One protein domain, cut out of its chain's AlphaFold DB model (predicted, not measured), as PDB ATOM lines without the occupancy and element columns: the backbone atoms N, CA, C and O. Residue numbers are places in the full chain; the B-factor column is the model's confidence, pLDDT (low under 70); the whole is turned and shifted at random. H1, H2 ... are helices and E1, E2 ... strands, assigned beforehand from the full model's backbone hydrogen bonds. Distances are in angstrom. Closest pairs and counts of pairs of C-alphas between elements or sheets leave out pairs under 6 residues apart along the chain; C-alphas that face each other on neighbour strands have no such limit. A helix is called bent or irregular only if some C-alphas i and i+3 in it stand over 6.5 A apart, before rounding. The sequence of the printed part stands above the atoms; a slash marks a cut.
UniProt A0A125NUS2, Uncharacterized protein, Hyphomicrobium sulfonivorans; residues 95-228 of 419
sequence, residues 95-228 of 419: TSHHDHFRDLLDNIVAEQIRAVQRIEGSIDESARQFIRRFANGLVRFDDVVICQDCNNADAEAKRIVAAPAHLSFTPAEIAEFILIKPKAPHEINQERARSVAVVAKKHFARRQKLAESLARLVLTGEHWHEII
ATOM      1  N   THR A  95     109.378  93.831 120.864       95.31
ATOM      2  CA  THR A  95     109.792  92.706 121.712       95.31
ATOM      3  C   THR A  95     110.225  93.221 123.075       95.31
ATOM      4  O   THR A  95     110.864  94.268 123.159       95.31
ATOM      5  N   SER A  96     109.883  92.485 124.135       96.44
ATOM      6  CA  SER A  96     110.444  92.721 125.468       96.44
ATOM      7  C   SER A  96     111.871  92.187 125.508       96.44
ATOM      8  O   SER A  96     112.088  90.974 125.569       96.44
ATOM      9  N   HIS A  97     112.836  93.091 125.422       96.19
ATOM     10  CA  HIS A  97     114.253  92.793 125.545       96.19
ATOM     11  C   HIS A  97     114.649  92.830 127.012       96.19
ATOM     12  O   HIS A  97     114.399  93.816 127.701       96.19
ATOM     13  N   HIS A  98     115.258  91.756 127.489       94.25
ATOM     14  CA  HIS A  98     115.646  91.592 128.883       94.25
ATOM     15  C   HIS A  98     117.036  90.970 128.956       94.25
ATOM     16  O   HIS A  98     117.524  90.375 127.994       94.25
ATOM     17  N   ASP A  99     117.702  91.122 130.097       93.56
ATOM     18  CA  ASP A  99     119.000  90.492 130.301       93.56
ATOM     19  C   ASP A  99     118.824  88.996 130.608       93.56
ATOM     20  O   ASP A  99     118.456  88.611 131.722       93.56
ATOM     21  N   HIS A 100     119.156  88.149 129.630       92.19
ATOM     22  CA  HIS A 100     119.174  86.684 129.753       92.19
ATOM     23  C   HIS A 100     120.101  86.145 130.856       92.19
ATOM     24  O   HIS A 100     120.075  84.954 131.166       92.19
ATOM     25  N   PHE A 101     120.898  86.992 131.519       91.00
ATOM     26  CA  PHE A 101     121.611  86.596 132.732       91.00
ATOM     27  C   PHE A 101     120.663  86.088 133.837       91.00
ATOM     28  O   PHE A 101     121.062  85.248 134.642       91.00
ATOM     29  N   ARG A 102     119.402  86.549 133.856       83.56
ATOM     30  CA  ARG A 102     118.361  85.997 134.738       83.56
ATOM     31  C   ARG A 102     118.205  84.484 134.539       83.56
ATOM     32  O   ARG A 102     118.215  83.750 135.520       83.56
ATOM     33  N   ASP A 103     118.152  84.038 133.285       85.88
ATOM     34  CA  ASP A 103     118.006  82.625 132.914       85.88
ATOM     35  C   ASP A 103     119.282  81.824 133.231       85.88
ATOM     36  O   ASP A 103     119.231  80.654 133.611       85.88
ATOM     37  N   LEU A 104     120.456  82.466 133.127       85.00
ATOM     38  CA  LEU A 104     121.733  81.846 133.490       85.00
ATOM     39  C   LEU A 104     121.811  81.467 134.961       85.00
ATOM     40  O   LEU A 104     122.412  80.447 135.282       85.00
ATOM     41  N   LEU A 105     121.256  82.284 135.848       80.94
ATOM     42  CA  LEU A 105     121.360  82.044 137.279       80.94
ATOM     43  C   LEU A 105     120.689  80.721 137.675       80.94
ATOM     44  O   LEU A 105     121.277  79.941 138.426       80.94
ATOM     45  N   ASP A 106     119.515  80.441 137.108       78.25
ATOM     46  CA  ASP A 106     118.812  79.173 137.310       78.25
ATOM     47  C   ASP A 106     119.630  77.990 136.760       78.25
ATOM     48  O   ASP A 106     119.731  76.945 137.410       78.25
ATOM     49  N   ASN A 107     120.296  78.173 135.612       83.06
ATOM     50  CA  ASN A 107     121.169  77.157 135.019       83.06
ATOM     51  C   ASN A 107     122.440  76.898 135.843       83.06
ATOM     52  O   ASN A 107     122.770  75.739 136.071       83.06
ATOM     53  N   ILE A 108     123.135  77.939 136.320       81.19
ATOM     54  CA  ILE A 108     124.352  77.801 137.144       81.19
ATOM     55  C   ILE A 108     124.045  76.978 138.389       81.19
ATOM     56  O   ILE A 108     124.796  76.075 138.754       81.19
ATOM     57  N   VAL A 109     122.919  77.277 139.033       74.31
ATOM     58  CA  VAL A 109     122.463  76.539 140.205       74.31
ATOM     59  C   VAL A 109     122.189  75.086 139.814       74.31
ATOM     60  O   VAL A 109     122.780  74.188 140.408       74.31
ATOM     61  N   ALA A 110     121.392  74.845 138.767       77.50
ATOM     62  CA  ALA A 110     121.105  73.504 138.249       77.50
ATOM     63  C   ALA A 110     122.368  72.685 137.910       77.50
ATOM     64  O   ALA A 110     122.415  71.486 138.182       77.50
ATOM     65  N   GLU A 111     123.390  73.308 137.328       79.62
ATOM     66  CA  GLU A 111     124.650  72.661 136.958       79.62
ATOM     67  C   GLU A 111     125.511  72.321 138.176       79.62
ATOM     68  O   GLU A 111     125.981  71.188 138.287       79.62
ATOM     69  N   GLN A 112     125.685  73.251 139.121       75.94
ATOM     70  CA  GLN A 112     126.486  72.979 140.318       75.94
ATOM     71  C   GLN A 112     125.854  71.887 141.193       75.94
ATOM     72  O   GLN A 112     126.569  71.056 141.744       75.94
ATOM     73  N   ILE A 113     124.522  71.815 141.239       68.75
ATOM     74  CA  ILE A 113     123.772  70.718 141.871       68.75
ATOM     75  C   ILE A 113     124.131  69.376 141.245       68.75
ATOM     76  O   ILE A 113     124.433  68.425 141.955       68.75
ATOM     77  N   ARG A 114     124.100  69.291 139.909       71.12
ATOM     78  CA  ARG A 114     124.428  68.054 139.186       71.12
ATOM     79  C   ARG A 114     125.887  67.645 139.385       71.12
ATOM     80  O   ARG A 114     126.179  66.453 139.395       71.12
ATOM     81  N   ALA A 115     126.794  68.614 139.517       69.12
ATOM     82  CA  ALA A 115     128.219  68.363 139.720       69.12
ATOM     83  C   ALA A 115     128.529  67.788 141.112       69.12
ATOM     84  O   ALA A 115     129.463  66.999 141.265       69.12
ATOM     85  N   VAL A 116     127.738  68.141 142.128       66.44
ATOM     86  CA  VAL A 116     127.869  67.584 143.474       66.44
ATOM     87  C   VAL A 116     127.106  66.252 143.531       66.44
ATOM     88  O   VAL A 116     125.919  66.207 143.829       66.44
ATOM     89  N   GLN A 117     127.797  65.131 143.280       53.22
ATOM     90  CA  GLN A 117     127.251  63.753 143.344       53.22
ATOM     91  C   GLN A 117     126.756  63.302 144.742       53.22
ATOM     92  O   GLN A 117     126.461  62.127 144.957       53.22
ATOM     93  N   ARG A 118     126.655  64.213 145.708       50.19
ATOM     94  CA  ARG A 118     126.073  63.989 147.033       50.19
ATOM     95  C   ARG A 118     125.284  65.218 147.436       50.19
ATOM     96  O   ARG A 118     125.833  66.130 148.045       50.19
ATOM     97  N   ILE A 119     123.996  65.218 147.136       50.81
ATOM     98  CA  ILE A 119     123.074  66.020 147.926       50.81
ATOM     99  C   ILE A 119     122.243  65.026 148.719       50.81
ATOM    100  O   ILE A 119     121.284  64.442 148.217       50.81
ATOM    101  N   GLU A 120     122.653  64.783 149.962       42.53
ATOM    102  CA  GLU A 120     121.699  64.346 150.976       42.53
ATOM    103  C   GLU A 120     120.753  65.529 151.214       42.53
ATOM    104  O   GLU A 120     121.003  66.392 152.046       42.53
ATOM    105  N   GLY A 121     119.713  65.629 150.385       51.50
ATOM    106  CA  GLY A 121     118.712  66.687 150.473       51.50
ATOM    107  C   GLY A 121     118.200  67.147 149.111       51.50
ATOM    108  O   GLY A 121     118.946  67.353 148.163       51.50
ATOM    109  N   SER A 122     116.889  67.340 149.001       55.81
ATOM    110  CA  SER A 122     116.342  68.187 147.941       55.81
ATOM    111  C   SER A 122     116.768  69.622 148.225       55.81
ATOM    112  O   SER A 122     116.655  70.062 149.365       55.81
ATOM    113  N   ILE A 123     117.158  70.391 147.206       62.75
ATOM    114  CA  ILE A 123     117.150  71.850 147.356       62.75
ATOM    115  C   ILE A 123     115.733  72.271 147.674       62.75
ATOM    116  O   ILE A 123     114.804  71.999 146.904       62.75
ATOM    117  N   ASP A 124     115.580  72.889 148.835       73.25
ATOM    118  CA  ASP A 124     114.296  73.347 149.306       73.25
ATOM    119  C   ASP A 124     113.848  74.606 148.543       73.25
ATOM    120  O   ASP A 124     114.577  75.243 147.774       73.25
ATOM    121  N   GLU A 125     112.583  74.961 148.719       79.19
ATOM    122  CA  GLU A 125     112.018  76.158 148.102       79.19
ATOM    123  C   GLU A 125     112.690  77.445 148.629       79.19
ATOM    124  O   GLU A 125     112.627  78.485 147.966       79.19
ATOM    125  N   SER A 126     113.347  77.396 149.799       83.12
ATOM    126  CA  SER A 126     113.963  78.562 150.439       83.12
ATOM    127  C   SER A 126     115.208  78.993 149.681       83.12
ATOM    128  O   SER A 126     115.322  80.150 149.270       83.12
ATOM    129  N   ALA A 127     116.075  78.036 149.372       80.44
ATOM    130  CA  ALA A 127     117.223  78.209 148.502       80.44
ATOM    131  C   ALA A 127     116.838  78.776 147.122       80.44
ATOM    132  O   ALA A 127     117.446  79.736 146.640       80.44
ATOM    133  N   ARG A 128     115.771  78.248 146.498       78.88
ATOM    134  CA  ARG A 128     115.271  78.765 145.207       78.88
ATOM    135  C   ARG A 128     114.800  80.214 145.315       78.88
ATOM    136  O   ARG A 128     115.073  81.027 144.431       78.88
ATOM    137  N   GLN A 129     114.087  80.563 146.386       81.62
ATOM    138  CA  GLN A 129     113.668  81.945 146.619       81.62
ATOM    139  C   GLN A 129     114.849  82.870 146.904       81.62
ATOM    140  O   GLN A 129     114.862  83.975 146.368       81.62
ATOM    141  N   PHE A 130     115.843  82.426 147.676       86.88
ATOM    142  CA  PHE A 130     117.063  83.184 147.942       86.88
ATOM    143  C   PHE A 130     117.730  83.619 146.636       86.88
ATOM    144  O   PHE A 130     117.895  84.815 146.407       86.88
ATOM    145  N   ILE A 131     117.994  82.678 145.726       83.25
ATOM    146  CA  ILE A 131     118.599  82.952 144.412       83.25
ATOM    147  C   ILE A 131     117.774  83.973 143.618       83.25
ATOM    148  O   ILE A 131     118.309  84.983 143.150       83.25
ATOM    149  N   ARG A 132     116.453  83.767 143.517       81.81
ATOM    150  CA  ARG A 132     115.557  84.674 142.779       81.81
ATOM    151  C   ARG A 132     115.564  86.104 143.323       81.81
ATOM    152  O   ARG A 132     115.409  87.041 142.542       81.81
ATOM    153  N   ARG A 133     115.777  86.303 144.630       83.50
ATOM    154  CA  ARG A 133     115.872  87.648 145.232       83.50
ATOM    155  C   ARG A 133     117.114  88.408 144.772       83.50
ATOM    156  O   ARG A 133     117.046  89.626 144.635       83.50
ATOM    157  N   PHE A 134     118.214  87.711 144.492       84.50
ATOM    158  CA  PHE A 134     119.444  88.322 143.979       84.50
ATOM    159  C   PHE A 134     119.480  88.435 142.454       84.50
ATOM    160  O   PHE A 134     120.232  89.260 141.941       84.50
ATOM    161  N   ALA A 135     118.649  87.679 141.727       81.50
ATOM    162  CA  ALA A 135     118.602  87.698 140.262       81.50
ATOM    163  C   ALA A 135     118.454  89.118 139.689       81.50
ATOM    164  O   ALA A 135     119.202  89.510 138.796       81.50
ATOM    165  N   ASN A 136     117.555  89.923 140.267       82.00
ATOM    166  CA  ASN A 136     117.342  91.312 139.844       82.00
ATOM    167  C   ASN A 136     118.567  92.213 140.091       82.00
ATOM    168  O   ASN A 136     118.755  93.189 139.379       82.00
ATOM    169  N   GLY A 137     119.420  91.898 141.072       87.06
ATOM    170  CA  GLY A 137     120.662  92.642 141.319       87.06
ATOM    171  C   GLY A 137     121.806  92.271 140.368       87.06
ATOM    172  O   GLY A 137     122.836  92.940 140.362       87.06
ATOM    173  N   LEU A 138     121.646  91.200 139.583       90.69
ATOM    174  CA  LEU A 138     122.654  90.696 138.648       90.69
ATOM    175  C   LEU A 138     122.319  90.989 137.179       90.69
ATOM    176  O   LEU A 138     123.154  90.752 136.308       90.69
ATOM    177  N   VAL A 139     121.137  91.509 136.860       92.00
ATOM    178  CA  VAL A 139     120.846  91.981 135.498       92.00
ATOM    179  C   VAL A 139     121.470  93.358 135.262       92.00
ATOM    180  O   VAL A 139     121.671  94.135 136.191       92.00
ATOM    181  N   ARG A 140     121.837  93.663 134.013       93.81
ATOM    182  CA  ARG A 140     122.456  94.952 133.644       93.81
ATOM    183  C   ARG A 140     121.453  96.065 133.363       93.81
ATOM    184  O   ARG A 140     121.845  97.229 133.360       93.81
ATOM    185  N   PHE A 141     120.222  95.703 133.033       94.25
ATOM    186  CA  PHE A 141     119.156  96.617 132.656       94.25
ATOM    187  C   PHE A 141     117.803  95.955 132.918       94.25
ATOM    188  O   PHE A 141     117.703  94.725 132.895       94.25
ATOM    189  N   ASP A 142     116.790  96.780 133.172       93.25
ATOM    190  CA  ASP A 142     115.403  96.342 133.306       93.25
ATOM    191  C   ASP A 142     114.819  95.933 131.951       93.25
ATOM    192  O   ASP A 142     115.238  96.430 130.902       93.25
ATOM    193  N   ASP A 143     113.816  95.056 131.980       94.62
ATOM    194  CA  ASP A 143     113.051  94.663 130.801       94.62
ATOM    195  C   ASP A 143     112.532  95.900 130.056       94.62
ATOM    196  O   ASP A 143     111.895  96.791 130.626       94.62
ATOM    197  N   VAL A 144     112.798  95.952 128.756       96.12
ATOM    198  CA  VAL A 144     112.529  97.122 127.926       96.12
ATOM    199  C   VAL A 144     111.953  96.702 126.586       96.12
ATOM    200  O   VAL A 144     112.470  95.824 125.900       96.12
ATOM    201  N   VAL A 145     110.870  97.358 126.176       97.69
ATOM    202  CA  VAL A 145     110.295  97.137 124.850       97.69
ATOM    203  C   VAL A 145     111.200  97.792 123.804       97.69
ATOM    204  O   VAL A 145     111.520  98.976 123.903       97.69
ATOM    205  N   ILE A 146     111.612  97.032 122.789       97.81
ATOM    206  CA  ILE A 146     112.396  97.506 121.638       97.81
ATOM    207  C   ILE A 146     111.770  97.009 120.331       97.81
ATOM    208  O   ILE A 146     110.933  96.109 120.338       97.81
ATOM    209  N   CYS A 147     112.163  97.569 119.185       95.81
ATOM    210  CA  CYS A 147     111.686  97.050 117.904       95.81
ATOM    211  C   CYS A 147     112.355  95.710 117.553       95.81
ATOM    212  O   CYS A 147     113.497  95.444 117.943       95.81
ATOM    213  N   GLN A 148     111.665  94.880 116.767       94.81
ATOM    214  CA  GLN A 148     112.175  93.570 116.348       94.81
ATOM    215  C   GLN A 148     113.529  93.652 115.629       94.81
ATOM    216  O   GLN A 148     114.354  92.755 115.780       94.81
ATOM    217  N   ASP A 149     113.782  94.713 114.862       95.06
ATOM    218  CA  ASP A 149     115.051  94.865 114.146       95.06
ATOM    219  C   ASP A 149     116.229  95.071 115.114       95.06
ATOM    220  O   ASP A 149     117.291  94.492 114.902       95.06
ATOM    221  N   CYS A 150     116.049  95.829 116.204       97.19
ATOM    222  CA  CYS A 150     117.063  95.983 117.255       97.19
ATOM    223  C   CYS A 150     117.279  94.678 118.030       97.19
ATOM    224  O   CYS A 150     118.414  94.327 118.339       97.19
ATOM    225  N   ASN A 151     116.205  93.928 118.296       96.75
ATOM    226  CA  ASN A 151     116.304  92.606 118.918       96.75
ATOM    227  C   ASN A 151     117.085  91.619 118.030       96.75
ATOM    228  O   ASN A 151     117.916  90.848 118.502       96.75
ATOM    229  N   ASN A 152     116.851  91.659 116.717       95.81
ATOM    230  CA  ASN A 152     117.610  90.855 115.760       95.81
ATOM    231  C   ASN A 152     119.076  91.298 115.681       95.81
ATOM    232  O   ASN A 152     119.956  90.450 115.549       95.81
ATOM    233  N   ALA A 153     119.337  92.605 115.781       96.88
ATOM    234  CA  ALA A 153     120.685  93.153 115.805       96.88
ATOM    235  C   ALA A 153     121.492  92.681 117.024       96.88
ATOM    236  O   ALA A 153     122.659  92.333 116.864       96.88
ATOM    237  N   ASP A 154     120.878  92.594 118.210       97.50
ATOM    238  CA  ASP A 154     121.490  91.967 119.391       97.50
ATOM    239  C   ASP A 154     121.887  90.509 119.098       97.50
ATOM    240  O   ASP A 154     123.046  90.126 119.274       97.50
ATOM    241  N   ALA A 155     120.963  89.703 118.566       96.62
ATOM    242  CA  ALA A 155     121.228  88.303 118.231       96.62
ATOM    243  C   ALA A 155     122.340  88.126 117.176       96.62
ATOM    244  O   ALA A 155     123.172  87.224 117.297       96.62
ATOM    245  N   GLU A 156     122.369  88.973 116.146       97.25
ATOM    246  CA  GLU A 156     123.417  88.987 115.118       97.25
ATOM    247  C   GLU A 156     124.774  89.395 115.700       97.25
ATOM    248  O   GLU A 156     125.762  88.682 115.522       97.25
ATOM    249  N   ALA A 157     124.825  90.491 116.461       97.44
ATOM    250  CA  ALA A 157     126.051  90.963 117.093       97.44
ATOM    251  C   ALA A 157     126.649  89.899 118.025       97.44
ATOM    252  O   ALA A 157     127.857  89.661 117.979       97.44
ATOM    253  N   LYS A 158     125.815  89.192 118.805       97.25
ATOM    254  CA  LYS A 158     126.251  88.077 119.663       97.25
ATOM    255  C   LYS A 158     126.927  86.959 118.873       97.25
ATOM    256  O   LYS A 158     127.954  86.448 119.324       97.25
ATOM    257  N   ARG A 159     126.405  86.614 117.690       97.25
ATOM    258  CA  ARG A 159     127.027  85.628 116.791       97.25
ATOM    259  C   ARG A 159     128.365  86.125 116.246       97.25
ATOM    260  O   ARG A 159     129.351  85.403 116.351       97.25
ATOM    261  N   ILE A 160     128.427  87.364 115.752       96.94
ATOM    262  CA  ILE A 160     129.649  87.969 115.186       96.94
ATOM    263  C   ILE A 160     130.801  87.987 116.197       96.94
ATOM    264  O   ILE A 160     131.949  87.723 115.843       96.94
ATOM    265  N   VAL A 161     130.513  88.321 117.457       96.81
ATOM    266  CA  VAL A 161     131.546  88.468 118.494       96.81
ATOM    267  C   VAL A 161     131.770  87.198 119.313       96.81
ATOM    268  O   VAL A 161     132.535  87.252 120.280       96.81
ATOM    269  N   ALA A 162     131.101  86.085 118.986       96.56
ATOM    270  CA  ALA A 162     131.081  84.861 119.791       96.56
ATOM    271  C   ALA A 162     130.822  85.170 121.283       96.56
ATOM    272  O   ALA A 162     131.660  84.935 122.163       96.56
ATOM    273  N   ALA A 163     129.705  85.846 121.557       95.38
ATOM    274  CA  ALA A 163     129.277  86.149 122.917       95.38
ATOM    275  C   ALA A 163     128.752  84.886 123.628       95.38
ATOM    276  O   ALA A 163     128.203  84.003 122.969       95.38
ATOM    277  N   PRO A 164     128.874  84.802 124.967       94.19
ATOM    278  CA  PRO A 164     128.157  83.798 125.751       94.19
ATOM    279  C   PRO A 164     126.651  83.836 125.457       94.19
ATOM    280  O   PRO A 164     126.098  84.918 125.266       94.19
ATOM    281  N   ALA A 165     125.986  82.676 125.467       90.94
ATOM    282  CA  ALA A 165     124.573  82.551 125.087       90.94
ATOM    283  C   ALA A 165     123.647  83.497 125.874       90.94
ATOM    284  O   ALA A 165     122.771  84.135 125.294       90.94
ATOM    285  N   HIS A 166     123.910  83.637 127.175       93.94
ATOM    286  CA  HIS A 166     123.101  84.432 128.104       93.94
ATOM    287  C   HIS A 166     123.615  85.864 128.289       93.94
ATOM    288  O   HIS A 166     123.190  86.579 129.194       93.94
ATOM    289  N   LEU A 167     124.561  86.301 127.452       95.69
ATOM    290  CA  LEU A 167     124.929  87.708 127.366       95.69
ATOM    291  C   LEU A 167     123.858  88.446 126.558       95.69
ATOM    292  O   LEU A 167     123.465  87.990 125.488       95.69
ATOM    293  N   SER A 168     123.436  89.609 127.047       95.81
ATOM    294  CA  SER A 168     122.541  90.522 126.325       95.81
ATOM    295  C   SER A 168     123.176  91.909 126.261       95.81
ATOM    296  O   SER A 168     123.727  92.382 127.265       95.81
ATOM    297  N   PHE A 169     123.130  92.556 125.095       98.00
ATOM    298  CA  PHE A 169     123.542  93.952 124.969       98.00
ATOM    299  C   PHE A 169     122.429  94.867 125.488       98.00
ATOM    300  O   PHE A 169     121.248  94.639 125.238       98.00
ATOM    301  N   THR A 170     122.792  95.909 126.231       97.81
ATOM    302  CA  THR A 170     121.845  96.946 126.672       97.81
ATOM    303  C   THR A 170     121.322  97.747 125.468       97.81
ATOM    304  O   THR A 170     121.991  97.795 124.434       97.81
ATOM    305  N   PRO A 171     120.184  98.461 125.576       98.25
ATOM    306  CA  PRO A 171     119.709  99.336 124.499       98.25
ATOM    307  C   PRO A 171     120.741 100.364 124.018       98.25
ATOM    308  O   PRO A 171     120.850 100.607 122.817       98.25
ATOM    309  N   ALA A 172     121.514 100.937 124.948       97.88
ATOM    310  CA  ALA A 172     122.579 101.886 124.633       97.88
ATOM    311  C   ALA A 172     123.712 101.217 123.843       97.88
ATOM    312  O   ALA A 172     124.133 101.737 122.819       97.88
ATOM    313  N   GLU A 173     124.136 100.024 124.260       98.19
ATOM    314  CA  GLU A 173     125.150  99.244 123.544       98.19
ATOM    315  C   GLU A 173     124.685  98.844 122.140       98.19
ATOM    316  O   GLU A 173     125.460  98.952 121.195       98.19
ATOM    317  N   ILE A 174     123.420  98.433 121.981       98.38
ATOM    318  CA  ILE A 174     122.838  98.136 120.663       98.38
ATOM    319  C   ILE A 174     122.906  99.375 119.766       98.38
ATOM    320  O   ILE A 174     123.316  99.269 118.612       98.38
ATOM    321  N   ALA A 175     122.553 100.550 120.294       98.12
ATOM    322  CA  ALA A 175     122.595 101.806 119.546       98.12
ATOM    323  C   ALA A 175     123.999 102.148 119.008       98.12
ATOM    324  O   ALA A 175     124.105 102.768 117.953       98.12
ATOM    325  N   GLU A 176     125.070 101.723 119.685       98.19
ATOM    326  CA  GLU A 176     126.451 102.008 119.269       98.19
ATOM    327  C   GLU A 176     126.909 101.220 118.035       98.19
ATOM    328  O   GLU A 176     127.796 101.677 117.310       98.19
ATOM    329  N   PHE A 177     126.351 100.028 117.800       98.19
ATOM    330  CA  PHE A 177     126.804  99.149 116.719       98.19
ATOM    331  C   PHE A 177     125.782  98.927 115.605       98.19
ATOM    332  O   PHE A 177     126.127  98.294 114.606       98.19
ATOM    333  N   ILE A 178     124.551  99.425 115.728       98.25
ATOM    334  CA  ILE A 178     123.581  99.363 114.630       98.25
ATOM    335  C   ILE A 178     123.801 100.486 113.618       98.25
ATOM    336  O   ILE A 178     124.054 101.638 113.958       98.25
ATOM    337  N   LEU A 179     123.619 100.152 112.348       97.12
ATOM    338  CA  LEU A 179     123.496 101.097 111.250       97.12
ATOM    339  C   LEU A 179     122.018 101.151 110.857       97.12
ATOM    340  O   LEU A 179     121.420 100.159 110.424       97.12
ATOM    341  N   ILE A 180     121.396 102.306 111.087       95.12
ATOM    342  CA  ILE A 180     119.958 102.494 110.902       95.12
ATOM    343  C   ILE A 180     119.652 102.669 109.416       95.12
ATOM    344  O   ILE A 180     120.189 103.566 108.770       95.12
ATOM    345  N   LYS A 181     118.749 101.834 108.892       87.69
ATOM    346  CA  LYS A 181     118.209 101.965 107.539       87.69
ATOM    347  C   LYS A 181     116.703 102.244 107.588       87.69
ATOM    348  O   LYS A 181     115.986 101.569 108.334       87.69
ATOM    349  N   PRO A 182     116.199 103.222 106.817       84.31
ATOM    350  CA  PRO A 182     114.764 103.471 106.719       84.31
ATOM    351  C   PRO A 182     114.022 102.228 106.222       84.31
ATOM    352  O   PRO A 182     114.430 101.627 105.232       84.31
ATOM    353  N   LYS A 183     112.936 101.848 106.911       81.94
ATOM    354  CA  LYS A 183     112.030 100.744 106.528       81.94
ATOM    355  C   LYS A 183     112.722  99.403 106.216       81.94
ATOM    356  O   LYS A 183     112.175  98.567 105.501       81.94
ATOM    357  N   ALA A 184     113.910  99.175 106.773       87.19
ATOM    358  CA  ALA A 184     114.698  97.966 106.572       87.19
ATOM    359  C   ALA A 184     115.321  97.486 107.897       87.19
ATOM    360  O   ALA A 184     115.428  98.279 108.842       87.19
ATOM    361  N   PRO A 185     115.727  96.203 107.984       91.00
ATOM    362  CA  PRO A 185     116.504  95.702 109.111       91.00
ATOM    363  C   PRO A 185     117.812  96.478 109.306       91.00
ATOM    364  O   PRO A 185     118.392  96.995 108.350       91.00
ATOM    365  N   HIS A 186     118.288  96.529 110.549       94.69
ATOM    366  CA  HIS A 186     119.571  97.144 110.875       94.69
ATOM    367  C   HIS A 186     120.742  96.322 110.340       94.69
ATOM    368  O   HIS A 186     120.745  95.096 110.434       94.69
ATOM    369  N   GLU A 187     121.760  97.017 109.840       96.00
ATOM    370  CA  GLU A 187     123.079  96.425 109.616       96.00
ATOM    371  C   GLU A 187     123.943  96.585 110.869       96.00
ATOM    372  O   GLU A 187     123.676  97.444 111.709       96.00
ATOM    373  N   ILE A 188     124.977  95.756 111.005       97.75
ATOM    374  CA  ILE A 188     125.870  95.771 112.167       97.75
ATOM    375  C   ILE A 188     127.229  96.334 111.767       97.75
ATOM    376  O   ILE A 188     127.923  95.772 110.917       97.75
ATOM    377  N   ASN A 189     127.655  97.398 112.442       98.00
ATOM    378  CA  ASN A 189     129.046  97.816 112.449       98.00
ATOM    379  C   ASN A 189     129.857  96.812 113.286       98.00
ATOM    380  O   ASN A 189     129.862  96.859 114.518       98.00
ATOM    381  N   GLN A 190     130.538  95.883 112.610       97.69
ATOM    382  CA  GLN A 190     131.260  94.788 113.267       97.69
ATOM    383  C   GLN A 190     132.391  95.269 114.184       97.69
ATOM    384  O   GLN A 190     132.637  94.660 115.222       97.69
ATOM    385  N   GLU A 191     133.090  96.341 113.813       97.69
ATOM    386  CA  GLU A 191     134.178  96.893 114.619       97.69
ATOM    387  C   GLU A 191     133.641  97.461 115.937       97.69
ATOM    388  O   GLU A 191     134.137  97.121 117.015       97.69
ATOM    389  N   ARG A 192     132.554  98.238 115.865       97.56
ATOM    390  CA  ARG A 192     131.863  98.760 117.051       97.56
ATOM    391  C   ARG A 192     131.290  97.640 117.909       97.56
ATOM    392  O   ARG A 192     131.518  97.643 119.115       97.56
ATOM    393  N   ALA A 193     130.650  96.641 117.300       97.75
ATOM    394  CA  ALA A 193     130.135  95.478 118.021       97.75
ATOM    395  C   ALA A 193     131.246  94.755 118.803       97.75
ATOM    396  O   ALA A 193     131.060  94.419 119.972       97.75
ATOM    397  N   ARG A 194     132.430  94.563 118.197       97.81
ATOM    398  CA  ARG A 194     133.595  93.969 118.878       97.81
ATOM    399  C   ARG A 194     134.083  94.833 120.040       97.81
ATOM    400  O   ARG A 194     134.345  94.286 121.107       97.81
ATOM    401  N   SER A 195     134.175  96.150 119.856       97.25
ATOM    402  CA  SER A 195     134.600  97.088 120.906       97.25
ATOM    403  C   SER A 195     133.664  97.046 122.122       97.25
ATOM    404  O   SER A 195     134.107  96.795 123.245       97.25
ATOM    405  N   VAL A 196     132.355  97.165 121.885       97.25
ATOM    406  CA  VAL A 196     131.312  97.084 122.918       97.25
ATOM    407  C   VAL A 196     131.335  95.723 123.627       97.25
ATOM    408  O   VAL A 196     131.250  95.638 124.858       97.25
ATOM    409  N   ALA A 197     131.531  94.638 122.873       97.19
ATOM    410  CA  ALA A 197     131.570  93.285 123.418       97.19
ATOM    411  C   ALA A 197     132.698  93.058 124.436       97.19
ATOM    412  O   ALA A 197     132.516  92.254 125.350       97.19
ATOM    413  N   VAL A 198     133.836  93.755 124.337       96.69
ATOM    414  CA  VAL A 198     134.932  93.629 125.319       96.69
ATOM    415  C   VAL A 198     134.447  94.008 126.722       96.69
ATOM    416  O   VAL A 198     134.652  93.263 127.685       96.69
ATOM    417  N   VAL A 199     133.755  95.142 126.839       95.00
ATOM    418  CA  VAL A 199     133.225  95.630 128.119       95.00
ATOM    419  C   VAL A 199     132.073  94.745 128.593       95.00
ATOM    420  O   VAL A 199     132.068  94.306 129.749       95.00
ATOM    421  N   ALA A 200     131.143  94.399 127.697       96.25
ATOM    422  CA  ALA A 200     130.003  93.546 128.020       96.25
ATOM    423  C   ALA A 200     130.438  92.162 128.544       96.25
ATOM    424  O   ALA A 200     129.926  91.699 129.567       96.25
ATOM    425  N   LYS A 201     131.440  91.528 127.915       96.69
ATOM    426  CA  LYS A 201     132.003  90.240 128.360       96.69
ATOM    427  C   LYS A 201     132.691  90.350 129.722       96.69
ATOM    428  O   LYS A 201     132.528  89.464 130.559       96.69
ATOM    429  N   LYS A 202     133.399  91.453 129.996       95.88
ATOM    430  CA  LYS A 202     134.001  91.708 131.317       95.88
ATOM    431  C   LYS A 202     132.938  91.821 132.411       95.88
ATOM    432  O   LYS A 202     133.105  91.249 133.490       95.88
ATOM    433  N   HIS A 203     131.842  92.533 132.147       94.50
ATOM    434  CA  HIS A 203     130.713  92.615 133.077       94.50
ATOM    435  C   HIS A 203     130.024  91.260 133.255       94.50
ATOM    436  O   HIS A 203     129.719  90.880 134.381       94.50
ATOM    437  N   PHE A 204     129.824  90.505 132.175       95.19
ATOM    438  CA  PHE A 204     129.269  89.152 132.229       95.19
ATOM    439  C   PHE A 204     130.101  88.225 133.128       95.19
ATOM    440  O   PHE A 204     129.560  87.655 134.070       95.19
ATOM    441  N   ALA A 205     131.422  88.168 132.936       94.50
ATOM    442  CA  ALA A 205     132.308  87.317 133.734       94.50
ATOM    443  C   ALA A 205     132.300  87.669 135.234       94.50
ATOM    444  O   ALA A 205     132.341  86.786 136.088       94.50
ATOM    445  N   ARG A 206     132.228  88.961 135.586       94.50
ATOM    446  CA  ARG A 206     132.128  89.392 136.994       94.50
ATOM    447  C   ARG A 206     130.824  88.934 137.637       94.50
ATOM    448  O   ARG A 206     130.843  88.427 138.754       94.50
ATOM    449  N   ARG A 207     129.708  89.097 136.928       93.50
ATOM    450  CA  ARG A 207     128.388  88.678 137.408       93.50
ATOM    451  C   ARG A 207     128.290  87.163 137.525       93.50
ATOM    452  O   ARG A 207     127.733  86.678 138.500       93.50
ATOM    453  N   GLN A 208     128.904  86.425 136.601       91.81
ATOM    454  CA  GLN A 208     128.992  84.970 136.672       91.81
ATOM    455  C   GLN A 208     129.700  84.509 137.956       91.81
ATOM    456  O   GLN A 208     129.159  83.678 138.673       91.81
ATOM    457  N   LYS A 209     130.828  85.128 138.335       92.00
ATOM    458  CA  LYS A 209     131.507  84.823 139.612       92.00
ATOM    459  C   LYS A 209     130.630  85.085 140.842       92.00
ATOM    460  O   LYS A 209     130.706  84.349 141.828       92.00
ATOM    461  N   LEU A 210     129.808  86.136 140.811       91.81
ATOM    462  CA  LEU A 210     128.847  86.419 141.883       91.81
ATOM    463  C   LEU A 210     127.738  85.362 141.924       91.81
ATOM    464  O   LEU A 210     127.456  84.832 142.994       91.81
ATOM    465  N   ALA A 211     127.172  85.002 140.770       89.81
ATOM    466  CA  ALA A 211     126.169  83.945 140.648       89.81
ATOM    467  C   ALA A 211     126.694  82.595 141.165       89.81
ATOM    468  O   ALA A 211     126.030  81.938 141.960       89.81
ATOM    469  N   GLU A 212     127.923  82.225 140.804       88.38
ATOM    470  CA  GLU A 212     128.591  81.023 141.313       88.38
ATOM    471  C   GLU A 212     128.795  81.070 142.834       88.38
ATOM    472  O   GLU A 212     128.743  80.036 143.493       88.38
ATOM    473  N   SER A 213     129.026  82.255 143.407       89.31
ATOM    474  CA  SER A 213     129.165  82.431 144.858       89.31
ATOM    475  C   SER A 213     127.829  82.280 145.586       89.31
ATOM    476  O   SER A 213     127.780  81.639 146.631       89.31
ATOM    477  N   LEU A 214     126.742  82.804 145.013       88.06
ATOM    478  CA  LEU A 214     125.386  82.603 145.530       88.06
ATOM    479  C   LEU A 214     124.962  81.132 145.454       88.06
ATOM    480  O   LEU A 214     124.375  80.617 146.402       88.06
ATOM    481  N   ALA A 215     125.293  80.449 144.355       84.62
ATOM    482  CA  ALA A 215     125.026  79.023 144.199       84.62
ATOM    483  C   ALA A 215     125.760  78.188 145.263       84.62
ATOM    484  O   ALA A 215     125.158  77.288 145.845       84.62
ATOM    485  N   ARG A 216     127.010  78.541 145.606       85.50
ATOM    486  CA  ARG A 216     127.740  77.887 146.705       85.50
ATOM    487  C   ARG A 216     127.043  78.031 148.056       85.50
ATOM    488  O   ARG A 216     126.900  77.020 148.724       85.50
ATOM    489  N   LEU A 217     126.561  79.225 148.419       87.88
ATOM    490  CA  LEU A 217     125.817  79.435 149.676       87.88
ATOM    491  C   LEU A 217     124.575  78.544 149.773       87.88
ATOM    492  O   LEU A 217     124.209  78.080 150.849       87.88
ATOM    493  N   VAL A 218     123.914  78.310 148.638       84.50
ATOM    494  CA  VAL A 218     122.772  77.397 148.567       84.50
ATOM    495  C   VAL A 218     123.201  75.948 148.764       84.50
ATOM    496  O   VAL A 218     122.562  75.225 149.519       84.50
ATOM    497  N   LEU A 219     124.289  75.526 148.121       80.19
ATOM    498  CA  LEU A 219     124.793  74.155 148.218       80.19
ATOM    499  C   LEU A 219     125.378  73.819 149.596       80.19
ATOM    500  O   LEU A 219     125.311  72.665 150.004       80.19
ATOM    501  N   THR A 220     125.937  74.800 150.309       83.12
ATOM    502  CA  THR A 220     126.461  74.624 151.673       83.12
ATOM    503  C   THR A 220     125.387  74.760 152.753       83.12
ATOM    504  O   THR A 220     125.671  74.504 153.919       83.12
ATOM    505  N   GLY A 221     124.159  75.158 152.394       81.94
ATOM    506  CA  GLY A 221     123.098  75.450 153.364       81.94
ATOM    507  C   GLY A 221     123.354  76.713 154.198       81.94
ATOM    508  O   GLY A 221     122.687  76.935 155.201       81.94
ATOM    509  N   GLU A 222     124.305  77.557 153.792       86.94
ATOM    510  CA  GLU A 222     124.687  78.793 154.490       86.94
ATOM    511  C   GLU A 222     123.826  80.003 154.076       86.94
ATOM    512  O   GLU A 222     124.104  81.144 154.453       86.94
ATOM    513  N   HIS A 223     122.775  79.792 153.279       88.00
ATOM    514  CA  HIS A 223     121.825  80.849 152.953       88.00
ATOM    515  C   HIS A 223     120.941  81.199 154.161       88.00
ATOM    516  O   HIS A 223     120.503  80.345 154.921       88.00
ATOM    517  N   TRP A 224     120.598  82.479 154.295       89.69
ATOM    518  CA  TRP A 224     119.851  83.013 155.447       89.69
ATOM    519  C   TRP A 224     118.394  83.378 155.127       89.69
ATOM    520  O   TRP A 224     117.741  84.074 155.901       89.69
ATOM    521  N   HIS A 225     117.879  82.986 153.955       88.38
ATOM    522  CA  HIS A 225     116.470  83.222 153.620       88.38
ATOM    523  C   HIS A 225     115.561  82.242 154.354       88.38
ATOM    524  O   HIS A 225     115.818  81.040 154.383       88.38
ATOM    525  N   GLU A 226     114.470  82.781 154.888       85.88
ATOM    526  CA  GLU A 226     113.384  82.043 155.519       85.88
ATOM    527  C   GLU A 226     112.105  82.237 154.695       85.88
ATOM    528  O   GLU A 226     111.762  83.358 154.292       85.88
ATOM    529  N   ILE A 227     111.375  81.149 154.438       84.56
ATOM    530  CA  ILE A 227     110.075  81.227 153.771       84.56
ATOM    531  C   ILE A 227     108.998  81.541 154.797       84.56
ATOM    532  O   ILE A 227     108.631  80.704 155.616       84.56
ATOM    533  N   ILE A 228     108.392  82.713 154.641       84.62
ATOM    534  CA  ILE A 228     107.168  83.066 155.350       84.62
ATOM    535  C   ILE A 228     105.955  82.643 154.502       84.62
ATOM    536  O   ILE A 228     105.876  83.017 153.322       84.62
TER     537      ILE A 228
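AT A GLANCE: This is residues 95 to 228 of the 419 residues of an uncharacterized protein of Hyphomicrobium sulfonivorans (UniProt A0A125NUS2). The long helix H5 is the spine of a rod, with other helices packed on both of its ends: H1 and H2, a splayed helical hairpin, pack on its last part, while H4 packs along its first residues and H3 meets its beginning at a corner. A two-stranded antiparallel sheet, E1 - E2, lies by the first residues of H3, and the link of residues 178 to 189 loops out toward that end of the rod. The printed part has 134 residues with five named helices and two named strands, in the order E1 H1 H2 E2 H3 H4 H5, and is mostly helix. It is loose, with a radius of gyration of the C-alphas of 17.7 A, and spans 58 by 28 by 19 A.

IN THESE COORDINATES: Find C-alpha 95 at (109.792, 92.706, 121.712), where E1, residues 95 to 97, begins. H1 follows at residues 101 to 115, 20.6 A long, then H2 at residues 125 to 138, 20.3 A. H2 is irregular, but only just: C-alphas 133 and 136 are 6.7 A apart. E2, residues 144 to 147, runs directly into H3, residues 148 to 160, 18.4 A. H4 is residues 171 to 177, 10.5 A. H5, residues 190 to 219, runs 41.1 A from C-alpha 190 at (131.260, 94.788, 113.267) to C-alpha 219 at (124.793, 74.155, 148.218), with a kink of 30 degrees near residue 199.

HOW THE PARTS SIT: Start at H5, the hub, which touches the four other helices. Its residues 211 to 219 touch H1 at a steep tilt of 48 degrees, the same way, closest at the C-alphas of Val 109 and Ala 215, 5.4 A. Its residues 207 to 218 touch H2 at a shallow tilt of 27 degrees, opposite ways, closest at the C-alphas of Ala 127 and Val 218, 5.6 A. H1 touches H2 with residues 101 to 105 alone, at a steep tilt of 42 degrees, opposite ways, closest at the C-alphas of Arg 102 and Ala 135, 5.8 A; the two are a helical hairpin. H4 and H5, also a helical hairpin, touch through residues 190 to 196 of H5, opposite ways at 38 degrees, only just a steep tilt; the C-alphas of Phe 177 and Arg 192 are closest, 5.1 A. H3 and H5 only just touch, with 3 pairs of C-alphas within 8 A, and only at their ends, about perpendicular at 85 degrees; the C-alphas of Ala 157 and Ala 193 are closest, 6.2 A. Between E1 and E2, look for N 95 and O 146 at 2.8 A and N 144 and O 97 at 2.9 A, within hydrogen-bond range. H1 and H3 are apart. In H3 every O i to N i+4 pair is within hydrogen-bond range; H1 has 10 of 11, H2 8 of 10, H4 2 of 3 and H5 25 of 26.

THE WHOLE: The two C-alphas farthest apart, those of Glu 120 and Pro 182, are 59.5 A apart. The printed part has no cut, and the link from H4 to H5, 12 residues, is long. Mean pLDDT of the printed part is 88.4; residues 113 and 115 to 123 are under 70.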